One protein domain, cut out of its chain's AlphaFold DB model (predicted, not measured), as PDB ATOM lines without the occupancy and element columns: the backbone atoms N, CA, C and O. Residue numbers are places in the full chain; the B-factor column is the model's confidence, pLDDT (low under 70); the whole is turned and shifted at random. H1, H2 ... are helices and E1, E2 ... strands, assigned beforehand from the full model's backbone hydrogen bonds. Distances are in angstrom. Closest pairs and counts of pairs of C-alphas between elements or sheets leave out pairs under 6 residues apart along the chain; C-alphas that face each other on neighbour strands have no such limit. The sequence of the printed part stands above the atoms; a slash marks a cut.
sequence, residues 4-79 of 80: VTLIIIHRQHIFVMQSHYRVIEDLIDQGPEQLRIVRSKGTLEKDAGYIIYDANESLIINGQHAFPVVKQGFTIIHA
ATOM      1  N   VAL A   4     230.004 287.607 -32.209       84.94
ATOM      2  CA  VAL A   4     228.733 287.358 -31.528       84.94
ATOM      3  C   VAL A   4     228.873 286.160 -30.603       84.94
ATOM      4  O   VAL A   4     229.502 285.154 -30.946       84.94
ATOM      5  N   THR A   5     228.271 286.278 -29.426       87.50
ATOM      6  CA  THR A   5     228.138 285.184 -28.468       87.50
ATOM      7  C   THR A   5     226.838 284.437 -28.743       87.50
ATOM      8  O   THR A   5     225.764 285.002 -28.583       87.50
ATOM      9  N   LEU A   6     226.914 283.169 -29.132       87.75
ATOM     10  CA  LEU A   6     225.754 282.290 -29.239       87.75
ATOM     11  C   LEU A   6     225.653 281.421 -27.983       87.75
ATOM     12  O   LEU A   6     226.586 280.691 -27.636       87.75
ATOM     13  N   ILE A   7     224.503 281.491 -27.325       88.25
ATOM     14  CA  ILE A   7     224.115 280.644 -26.201       88.25
ATOM     15  C   ILE A   7     223.039 279.698 -26.710       88.25
ATOM     16  O   ILE A   7     222.027 280.147 -27.228       88.25
ATOM     17  N   ILE A   8     223.243 278.396 -26.565       89.00
ATOM     18  CA  ILE A   8     222.321 277.378 -27.058       89.00
ATOM     19  C   ILE A   8     221.770 276.608 -25.874       89.00
ATOM     20  O   ILE A   8     222.540 276.004 -25.126       89.00
ATOM     21  N   ILE A   9     220.451 276.604 -25.733       88.06
ATOM     22  CA  ILE A   9     219.736 275.811 -24.740       88.06
ATOM     23  C   ILE A   9     219.112 274.639 -25.486       88.06
ATOM     24  O   ILE A   9     218.291 274.821 -26.382       88.06
ATOM     25  N   HIS A  10     219.546 273.424 -25.166       87.44
ATOM     26  CA  HIS A  10     218.987 272.220 -25.767       87.44
ATOM     27  C   HIS A  10     218.993 271.081 -24.753       87.44
ATOM     28  O   HIS A  10     220.024 270.707 -24.186       87.44
ATOM     29  N   ARG A  11     217.811 270.513 -24.533       85.94
ATOM     30  CA  ARG A  11     217.496 269.559 -23.470       85.94
ATOM     31  C   ARG A  11     217.937 270.129 -22.119       85.94
ATOM     32  O   ARG A  11     217.524 271.227 -21.772       85.94
ATOM     33  N   GLN A  12     218.780 269.413 -21.381       85.12
ATOM     34  CA  GLN A  12     219.312 269.823 -20.073       85.12
ATOM     35  C   GLN A  12     220.720 270.435 -20.172       85.12
ATOM     36  O   GLN A  12     221.481 270.411 -19.203       85.12
ATOM     37  N   HIS A  13     221.104 270.943 -21.346       80.81
ATOM     38  CA  HIS A  13     222.446 271.454 -21.595       80.81
ATOM     39  C   HIS A  13     222.422 272.885 -22.123       80.81
ATOM     40  O   HIS A  13     221.571 273.256 -22.930       80.81
ATOM     41  N   ILE A  14     223.414 273.657 -21.675       82.75
ATOM     42  CA  ILE A  14     223.706 274.999 -22.164       82.75
ATOM     43  C   ILE A  14     225.073 274.958 -22.838       82.75
ATOM     44  O   ILE A  14     226.063 274.538 -22.231       82.75
ATOM     45  N   PHE A  15     225.128 275.406 -24.086       84.12
ATOM     46  CA  PHE A  15     226.364 275.568 -24.843       84.12
ATOM     47  C   PHE A  15     226.612 277.049 -25.072       84.12
ATOM     48  O   PHE A  15     225.688 277.794 -25.372       84.12
ATOM     49  N   VAL A  16     227.862 277.477 -24.937       83.56
ATOM     50  CA  VAL A  16     228.254 278.864 -25.183       83.56
ATOM     51  C   VAL A  16     229.402 278.853 -26.171       83.56
ATOM     52  O   VAL A  16     230.393 278.143 -25.981       83.56
ATOM     53  N   MET A  17     229.264 279.637 -27.231       83.31
ATOM     54  CA  MET A  17     230.327 279.860 -28.194       83.31
ATOM     55  C   MET A  17     230.395 281.325 -28.588       83.31
ATOM     56  O   MET A  17     229.402 282.040 -28.580       83.31
ATOM     57  N   GLN A  18     231.587 281.753 -28.973       83.62
ATOM     58  CA  GLN A  18     231.803 283.038 -29.611       83.62
ATOM     59  C   GLN A  18     232.419 282.785 -30.970       83.62
ATOM     60  O   GLN A  18     233.384 282.024 -31.081       83.62
ATOM     61  N   SER A  19     231.834 283.389 -31.993       84.38
ATOM     62  CA  SER A  19     232.309 283.256 -33.362       84.38
ATOM     63  C   SER A  19     231.896 284.472 -34.183       84.38
ATOM     64  O   SER A  19     231.205 285.378 -33.709       84.38
ATOM     65  N   HIS A  20     232.330 284.498 -35.434       84.62
ATOM     66  CA  HIS A  20     231.847 285.470 -36.401       84.62
ATOM     67  C   HIS A  20     230.394 285.184 -36.781       84.62
ATOM     68  O   HIS A  20     229.984 284.026 -36.857       84.62
ATOM     69  N   TYR A  21     229.652 286.253 -37.090       83.38
ATOM     70  CA  TYR A  21     228.223 286.204 -37.421       83.38
ATOM     71  C   TYR A  21     227.860 285.082 -38.406       83.38
ATOM     72  O   TYR A  21     226.956 284.306 -38.130       83.38
ATOM     73  N   ARG A  22     228.618 284.938 -39.500       84.38
ATOM     74  CA  ARG A  22     228.307 283.989 -40.576       84.38
ATOM     75  C   ARG A  22     228.329 282.542 -40.096       84.38
ATOM     76  O   ARG A  22     227.489 281.749 -40.478       84.38
ATOM     77  N   VAL A  23     229.263 282.225 -39.201       85.81
ATOM     78  CA  VAL A  23     229.358 280.892 -38.596       85.81
ATOM     79  C   VAL A  23     228.175 280.644 -37.661       85.81
ATOM     80  O   VAL A  23     227.659 279.535 -37.608       85.81
ATOM     81  N   ILE A  24     227.748 281.666 -36.914       87.12
ATOM     82  CA  ILE A  24     226.584 281.572 -36.028       87.12
ATOM     83  C   ILE A  24     225.297 281.375 -36.836       87.12
ATOM     84  O   ILE A  24     224.491 280.525 -36.479       87.12
ATOM     85  N   GLU A  25     225.130 282.111 -37.932       86.62
ATOM     86  CA  GLU A  25     223.991 281.989 -38.845       86.62
ATOM     87  C   GLU A  25     223.912 280.581 -39.455       86.62
ATOM     88  O   GLU A  25     222.898 279.904 -39.290       86.62
ATOM     89  N   ASP A  26     225.025 280.084 -40.010       87.12
ATOM     90  CA  ASP A  26     225.110 278.728 -40.566       87.12
ATOM     91  C   ASP A  26     224.738 277.651 -39.522       87.12
ATOM     92  O   ASP A  26     224.060 276.670 -39.837       87.12
ATOM     93  N   LEU A  27     225.164 277.821 -38.263       86.25
ATOM     94  CA  LEU A  27     224.849 276.890 -37.173       86.25
ATOM     95  C   LEU A  27     223.377 276.935 -36.766       86.25
ATOM     96  O   LEU A  27     222.776 275.889 -36.504       86.25
ATOM     97  N   ILE A  28     222.796 278.131 -36.701       87.88
ATOM     98  CA  ILE A  28     221.375 278.290 -36.401       87.88
ATOM     99  C   ILE A  28     220.554 277.616 -37.495       87.88
ATOM    100  O   ILE A  28     219.624 276.881 -37.165       87.88
ATOM    101  N   ASP A  29     220.919 277.773 -38.768       87.88
ATOM    102  CA  ASP A  29     220.229 277.148 -39.898       87.88
ATOM    103  C   ASP A  29     220.300 275.620 -39.866       87.88
ATOM    104  O   ASP A  29     219.260 274.961 -39.969       87.88
ATOM    105  N   GLN A  30     221.485 275.059 -39.612       84.19
ATOM    106  CA  GLN A  30     221.700 273.609 -39.479       84.19
ATOM    107  C   GLN A  30     220.957 272.995 -38.283       84.19
ATOM    108  O   GLN A  30     220.604 271.814 -38.306       84.19
ATOM    109  N   GLY A  31     220.682 273.797 -37.253       76.88
ATOM    110  CA  GLY A  31     219.954 273.373 -36.069       76.88
ATOM    111  C   GLY A  31     220.815 272.623 -35.042       76.88
ATOM    112  O   GLY A  31     222.000 272.350 -35.246       76.88
ATOM    113  N   PRO A  32     220.222 272.283 -33.886       68.56
ATOM    114  CA  PRO A  32     220.963 271.874 -32.697       68.56
ATOM    115  C   PRO A  32     221.572 270.472 -32.797       68.56
ATOM    116  O   PRO A  32     222.499 270.150 -32.056       68.56
ATOM    117  N   GLU A  33     221.066 269.627 -33.698       66.88
ATOM    118  CA  GLU A  33     221.487 268.227 -33.815       66.88
ATOM    119  C   GLU A  33     222.892 268.064 -34.408       66.88
ATOM    120  O   GLU A  33     223.542 267.044 -34.183       66.88
ATOM    121  N   GLN A  34     223.397 269.080 -35.117       61.22
ATOM    122  CA  GLN A  34     224.733 269.071 -35.723       61.22
ATOM    123  C   GLN A  34     225.782 269.829 -34.897       61.22
ATOM    124  O   GLN A  34     226.941 269.937 -35.306       61.22
ATOM    125  N   LEU A  35     225.413 270.317 -33.707       60.88
ATOM    126  CA  LEU A  35     226.320 271.045 -32.826       60.88
ATOM    127  C   LEU A  35     227.382 270.109 -32.241       60.88
ATOM    128  O   LEU A  35     227.258 269.572 -31.137       60.88
ATOM    129  N   ARG A  36     228.499 269.957 -32.953       54.59
ATOM    130  CA  ARG A  36     229.753 269.550 -32.321       54.59
ATOM    131  C   ARG A  36     230.159 270.677 -31.383       54.59
ATOM    132  O   ARG A  36     230.536 271.750 -31.838       54.59
ATOM    133  N   ILE A  37     230.051 270.432 -30.078       51.47
ATOM    134  CA  ILE A  37     230.414 271.382 -29.023       51.47
ATOM    135  C   ILE A  37     231.889 271.750 -29.192       51.47
ATOM    136  O   ILE A  37     232.789 271.060 -28.709       51.47
ATOM    137  N   VAL A  38     232.148 272.854 -29.885       44.84
ATOM    138  CA  VAL A  38     233.461 273.476 -29.893       44.84
ATOM    139  C   VAL A  38     233.570 274.189 -28.556       44.84
ATOM    140  O   VAL A  38     232.921 275.209 -28.334       44.84
ATOM    141  N   ARG A  39     234.340 273.617 -27.623       44.19
ATOM    142  CA  ARG A  39     234.674 274.288 -26.361       44.19
ATOM    143  C   ARG A  39     235.424 275.576 -26.696       44.19
ATOM    144  O   ARG A  39     236.628 275.548 -26.933       44.19
ATOM    145  N   SER A  40     234.706 276.690 -26.739       43.16
ATOM    146  CA  SER A  40     235.295 278.006 -26.933       43.16
ATOM    147  C   SER A  40     235.864 278.487 -25.599       43.16
ATOM    148  O   SER A  40     235.138 278.659 -24.622       43.16
ATOM    149  N   LYS A  41     237.186 278.677 -25.539       45.41
ATOM    150  CA  LYS A  41     237.826 279.525 -24.526       45.41
ATOM    151  C   LYS A  41     237.773 280.961 -25.050       45.41
ATOM    152  O   LYS A  41     238.757 281.448 -25.594       45.41
ATOM    153  N   GLY A  42     236.607 281.585 -24.959       49.19
ATOM    154  CA  GLY A  42     236.399 282.971 -25.366       49.19
ATOM    155  C   GLY A  42     236.175 283.866 -24.153       49.19
ATOM    156  O   GLY A  42     235.387 283.536 -23.267       49.19
ATOM    157  N   THR A  43     236.896 284.981 -24.082       53.88
ATOM    158  CA  THR A  43     236.549 286.099 -23.199       53.88
ATOM    159  C   THR A  43     235.330 286.804 -23.783       53.88
ATOM    160  O   THR A  43     235.384 287.278 -24.915       53.88
ATOM    161  N   LEU A  44     234.241 286.888 -23.012       58.69
ATOM    162  CA  LEU A  44     233.057 287.666 -23.380       58.69
ATOM    163  C   LEU A  44     233.462 289.131 -23.586       58.69
ATOM    164  O   LEU A  44     233.769 289.836 -22.623       58.69
ATOM    165  N   GLU A  45     233.516 289.573 -24.842       65.00
ATOM    166  CA  GLU A  45     233.732 290.977 -25.169       65.00
ATOM    167  C   GLU A  45     232.487 291.754 -24.746       65.00
ATOM    168  O   GLU A  45     231.370 291.379 -25.099       65.00
ATOM    169  N   LYS A  46     232.678 292.825 -23.966       61.44
ATOM    170  CA  LYS A  46     231.574 293.617 -23.399       61.44
ATOM    171  C   LYS A  46     230.665 294.256 -24.453       61.44
ATOM    172  O   LYS A  46     229.514 294.526 -24.139       61.44
ATOM    173  N   ASP A  47     231.170 294.435 -25.671       65.75
ATOM    174  CA  ASP A  47     230.464 295.098 -26.771       65.75
ATOM    175  C   ASP A  47     230.034 294.117 -27.881       65.75
ATOM    176  O   ASP A  47     229.545 294.533 -28.934       65.75
ATOM    177  N   ALA A  48     230.231 292.808 -27.684       71.69
ATOM    178  CA  ALA A  48     229.795 291.803 -28.645       71.69
ATOM    179  C   ALA A  48     228.301 291.514 -28.478       71.69
ATOM    180  O   ALA A  48     227.822 291.262 -27.371       71.69
ATOM    181  N   GLY A  49     227.575 291.483 -29.597       82.62
ATOM    182  CA  GLY A  49     226.186 291.046 -29.599       82.62
ATOM    183  C   GLY A  49     226.037 289.623 -29.070       82.62
ATOM    184  O   GLY A  49     226.964 288.812 -29.163       82.62
ATOM    185  N   TYR A  50     224.866 289.294 -28.530       87.25
ATOM    186  CA  TYR A  50     224.558 287.934 -28.095       87.25
ATOM    187  C   TYR A  50     223.280 287.412 -28.741       87.25
ATOM    188  O   TYR A  50     222.355 288.167 -29.023       87.25
ATOM    189  N   ILE A  51     223.230 286.107 -28.968       88.88
ATOM    190  CA  ILE A  51     222.061 285.400 -29.478       88.88
ATOM    191  C   ILE A  51     221.808 284.231 -28.540       88.88
ATOM    192  O   ILE A  51     222.716 283.440 -28.280       88.88
ATOM    193  N   ILE A  52     220.590 284.116 -28.025       88.75
ATOM    194  CA  ILE A  52     220.144 282.941 -27.275       88.75
ATOM    195  C   ILE A  52     219.272 282.116 -28.211       88.75
ATOM    196  O   ILE A  52     218.269 282.607 -28.714       88.75
ATOM    197  N   TYR A  53     219.669 280.876 -28.448       91.19
ATOM    198  CA  TYR A  53     218.976 279.901 -29.271       91.19
ATOM    199  C   TYR A  53     218.445 278.784 -28.368       91.19
ATOM    200  O   TYR A  53     219.184 277.869 -27.993       91.19
ATOM    201  N   ASP A  54     217.174 278.873 -27.986       88.88
ATOM    202  CA  ASP A  54     216.492 277.831 -27.224       88.88
ATOM    203  C   ASP A  54     215.803 276.860 -28.183       88.88
ATOM    204  O   ASP A  54     214.721 277.102 -28.723       88.88
ATOM    205  N   ALA A  55     216.475 275.736 -28.408       87.94
ATOM    206  CA  ALA A  55     215.977 274.669 -29.253       87.94
ATOM    207  C   ALA A  55     214.812 273.893 -28.624       87.94
ATOM    208  O   ALA A  55     214.094 273.213 -29.353       87.94
ATOM    209  N   ASN A  56     214.634 273.950 -27.301       86.75
ATOM    210  CA  ASN A  56     213.537 273.256 -26.627       86.75
ATOM    211  C   ASN A  56     212.224 274.007 -26.821       86.75
ATOM    212  O   ASN A  56     211.203 273.403 -27.139       86.75
ATOM    213  N   GLU A  57     212.270 275.324 -26.638       89.88
ATOM    214  CA  GLU A  57     211.093 276.192 -26.731       89.88
ATOM    215  C   GLU A  57     210.874 276.747 -28.143       89.88
ATOM    216  O   GLU A  57     209.883 277.428 -28.397       89.88
ATOM    217  N   SER A  58     211.772 276.433 -29.084       91.25
ATOM    218  CA  SER A  58     211.787 277.018 -30.428       91.25
ATOM    219  C   SER A  58     211.794 278.550 -30.365       91.25
ATOM    220  O   SER A  58     210.949 279.231 -30.949       91.25
ATOM    221  N   LEU A  59     212.753 279.100 -29.620       92.12
ATOM    222  CA  LEU A  59     212.869 280.528 -29.334       92.12
ATOM    223  C   LEU A  59     214.270 281.053 -29.678       92.12
ATOM    224  O   LEU A  59     215.279 280.418 -29.375       92.12
ATOM    225  N   ILE A  60     214.334 282.233 -30.296       90.69
ATOM    226  CA  ILE A  60     215.576 282.971 -30.546       90.69
ATOM    227  C   ILE A  60     215.471 284.358 -29.922       90.69
ATOM    228  O   ILE A  60     214.533 285.100 -30.207       90.69
ATOM    229  N   ILE A  61     216.451 284.731 -29.102       89.00
ATOM    230  CA  ILE A  61     216.564 286.067 -28.510       89.00
ATOM    231  C   ILE A  61     217.813 286.737 -29.073       89.00
ATOM    232  O   ILE A  61     218.930 286.302 -28.796       89.00
ATOM    233  N   ASN A  62     217.620 287.806 -29.838       88.75
ATOM    234  CA  ASN A  62     218.694 288.651 -30.344       88.75
ATOM    235  C   ASN A  62     218.931 289.786 -29.345       88.75
ATOM    236  O   ASN A  62     218.038 290.601 -29.115       88.75
ATOM    237  N   GLY A  63     220.113 289.812 -28.742       83.81
ATOM    238  CA  GLY A  63     220.539 290.846 -27.812       83.81
ATOM    239  C   GLY A  63     221.028 292.122 -28.484       83.81
ATOM    240  O   GLY A  63     221.218 292.182 -29.701       83.81
ATOM    241  N   GLN A  64     221.304 293.137 -27.666       78.62
ATOM    242  CA  GLN A  64     221.896 294.394 -28.117       78.62
ATOM    243  C   GLN A  64     223.170 294.135 -28.939       78.62
ATOM    244  O   GLN A  64     223.969 293.270 -28.592       78.62
ATOM    245  N   HIS A  65     223.350 294.862 -30.046       80.19
ATOM    246  CA  HIS A  65     224.468 294.701 -30.994       80.19
ATOM    247  C   HIS A  65     224.546 293.345 -31.724       80.19
ATOM    248  O   HIS A  65     225.481 293.129 -32.502       80.19
ATOM    249  N   ALA A  66     223.578 292.442 -31.533       78.88
ATOM    250  CA  ALA A  66     223.447 291.245 -32.355       78.88
ATOM    251  C   ALA A  66     222.807 291.576 -33.709       78.88
ATOM    252  O   ALA A  66     222.031 292.522 -33.855       78.88
ATOM    253  N   PHE A  67     223.134 290.772 -34.715       81.56
ATOM    254  CA  PHE A  67     222.454 290.833 -36.002       81.56
ATOM    255  C   PHE A  67     221.071 290.165 -35.897       81.56
ATOM    256  O   PHE A  67     220.882 289.275 -35.063       81.56
ATOM    257  N   PRO A  68     220.094 290.576 -36.721       82.25
ATOM    258  CA  PRO A  68     218.797 289.920 -36.749       82.25
ATOM    259  C   PRO A  68     218.929 288.516 -37.347       82.25
ATOM    260  O   PRO A  68     219.344 288.359 -38.492       82.25
ATOM    261  N   VAL A  69     218.543 287.506 -36.573       85.44
ATOM    262  CA  VAL A  69     218.417 286.119 -37.036       85.44
ATOM    263  C   VAL A  69     216.979 285.823 -37.429       85.44
ATOM    264  O   VAL A  69     216.054 286.213 -36.716       85.44
ATOM    265  N   VAL A  70     216.800 285.071 -38.517       85.12
ATOM    266  CA  VAL A  70     215.498 284.568 -38.965       85.12
ATOM    267  C   VAL A  70     215.573 283.055 -39.128       85.12
ATOM    268  O   VAL A  70     216.361 282.560 -39.922       85.12
ATOM    269  N   LYS A  71     214.721 282.316 -38.411       87.00
ATOM    270  CA  LYS A  71     214.591 280.861 -38.558       87.00
ATOM    271  C   LYS A  71     213.122 280.458 -38.528       87.00
ATOM    272  O   LYS A  71     212.380 280.850 -37.631       87.00
ATOM    273  N   GLN A  72     212.690 279.672 -39.513       89.25
ATOM    274  CA  GLN A  72     211.313 279.176 -39.559       89.25
ATOM    275  C   GLN A  72     211.010 278.252 -38.377       89.25
ATOM    276  O   GLN A  72     211.855 277.459 -37.968       89.25
ATOM    277  N   GLY A  73     209.784 278.347 -37.856       89.50
ATOM    278  CA  GLY A  73     209.335 277.559 -36.708       89.50
ATOM    279  C   GLY A  73     209.820 278.081 -35.355       89.50
ATOM    280  O   GLY A  73     209.483 277.476 -34.346       89.50
ATOM    281  N   PHE A  74     210.567 279.192 -35.325       92.12
ATOM    282  CA  PHE A  74     211.036 279.817 -34.093       92.12
ATOM    283  C   PHE A  74     210.316 281.136 -33.823       92.12
ATOM    284  O   PHE A  74     210.092 281.944 -34.727       92.12
ATOM    285  N   THR A  75     210.003 281.377 -32.554       94.12
ATOM    286  CA  THR A  75     209.627 282.707 -32.067       94.12
ATOM    287  C   THR A  75     210.890 283.553 -31.941       94.12
ATOM    288  O   THR A  75     211.910 283.061 -31.462       94.12
ATOM    289  N   ILE A  76     210.847 284.817 -32.366       91.75
ATOM    290  CA  ILE A  76     212.013 285.712 -32.354       91.75
ATOM    291  C   ILE A  76     211.724 286.915 -31.453       91.75
ATOM    292  O   ILE A  76     210.730 287.615 -31.647       91.75
ATOM    293  N   ILE A  77     212.604 287.161 -30.483       91.06
ATOM    294  CA  ILE A  77     212.562 288.309 -29.569       91.06
ATOM    295  C   ILE A  77     213.791 289.185 -29.815       91.06
ATOM    296  O   ILE A  77     214.917 288.695 -29.882       91.06
ATOM    297  N   HIS A  78     213.580 290.495 -29.909       87.81
ATOM    298  CA  HIS A  78     214.653 291.486 -29.958       87.81
ATOM    299  C   HIS A  78     214.756 292.164 -28.591       87.81
ATOM    300  O   HIS A  78     213.871 292.934 -28.214       87.81
ATOM    301  N   ALA A  79     215.799 291.830 -27.835       81.75
ATOM    302  CA  ALA A  79     216.086 292.436 -26.542       81.75
ATOM    303  C   ALA A  79     216.917 293.713 -26.743       81.75
ATOM    304  O   ALA A  79     217.890 293.710 -27.502       81.75
TER     305      ALA A  79
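What this domain is: This is residues 4 to 79 of the 80 residues of an uncharacterized protein of Candidatus Woesearchaeota archaeon (UniProt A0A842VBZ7). A single twisted sheet of five strands forms a slab, with one helix, H1, lying over one face and the other face bare. The long unnamed stretch 31 to 48 swings round the side of the sheet where E2 lies, and the link from E4 to E5 loops out on the same side of the sheet as H1. The printed part has 76 residues, with one named helix and five named strands along the chain as E1, E2, H1, E3, E4, E5. The sheet's order is E2, E1, E3, E4, E5, mixed, and the class is mixed, helices and strands. The whole is compact and rounded, with a radius of gyration of the C-alphas of 11.4 A and spans of 30 by 26 by 21 A.

How they stand to each other: In the sheet, E1, residues 4 to 10, and E3, residues 49 to 54, are parallel neighbours at 12 degrees; N 7 and O 51 are 2.8 A apart, within hydrogen-bond range. On the other side of E1, the edge strand E2, residues 13 to 20, is antiparallel to it at 157 degrees, a hairpin, with N 6 and O 17 at 2.8 A. E4, residues 59 to 62, forms a second hairpin with E3, antiparallel at 176 degrees, with N 54 and O 59 at 2.8 A. The other edge strand, E5, residues 75 to 78, is parallel to E4 at 18 degrees, with N 60 and O 75 at 2.8 A. E2 and E5 are apart. H1, residues 21 to 30, is on the sheet at a height over the sheet of 9.7 A, and with it makes two layers, a helix on one face of a sheet. It lies over E1 and only just over E3, where 3 of its C-alphas fall, and runs along the strands, at 7 degrees to E1 on the local plane. The closest C-alphas of H1 and E1 are those of Tyr 21 and Val 4, 6.0 A apart. Every O i to N i+4 pair in H1 is within hydrogen-bond range.

Where its parts are: E1 begins at C-alpha 4 (228.733, 287.358, -31.528) and is 18.9 A long. E2 measures 22.5 A, H1 14.3 A and E3 16.6 A. H1 ends at C-alpha 30 (221.700, 273.609, -39.479). E4 is 10.0 A long; E5 is 10.3 A long and ends at C-alpha 78 (214.653, 291.486, -29.958).

The domain as a whole: The two C-alphas farthest apart, those of Thr 43 and Gly 73, are 31.6 A apart. The printed part has no cut. The links H1 to E3, 18 residues, and E4 to E5, 12 residues, are long. Mean pLDDT of the printed part is 79.7, and residues 32 to 47 are under 70.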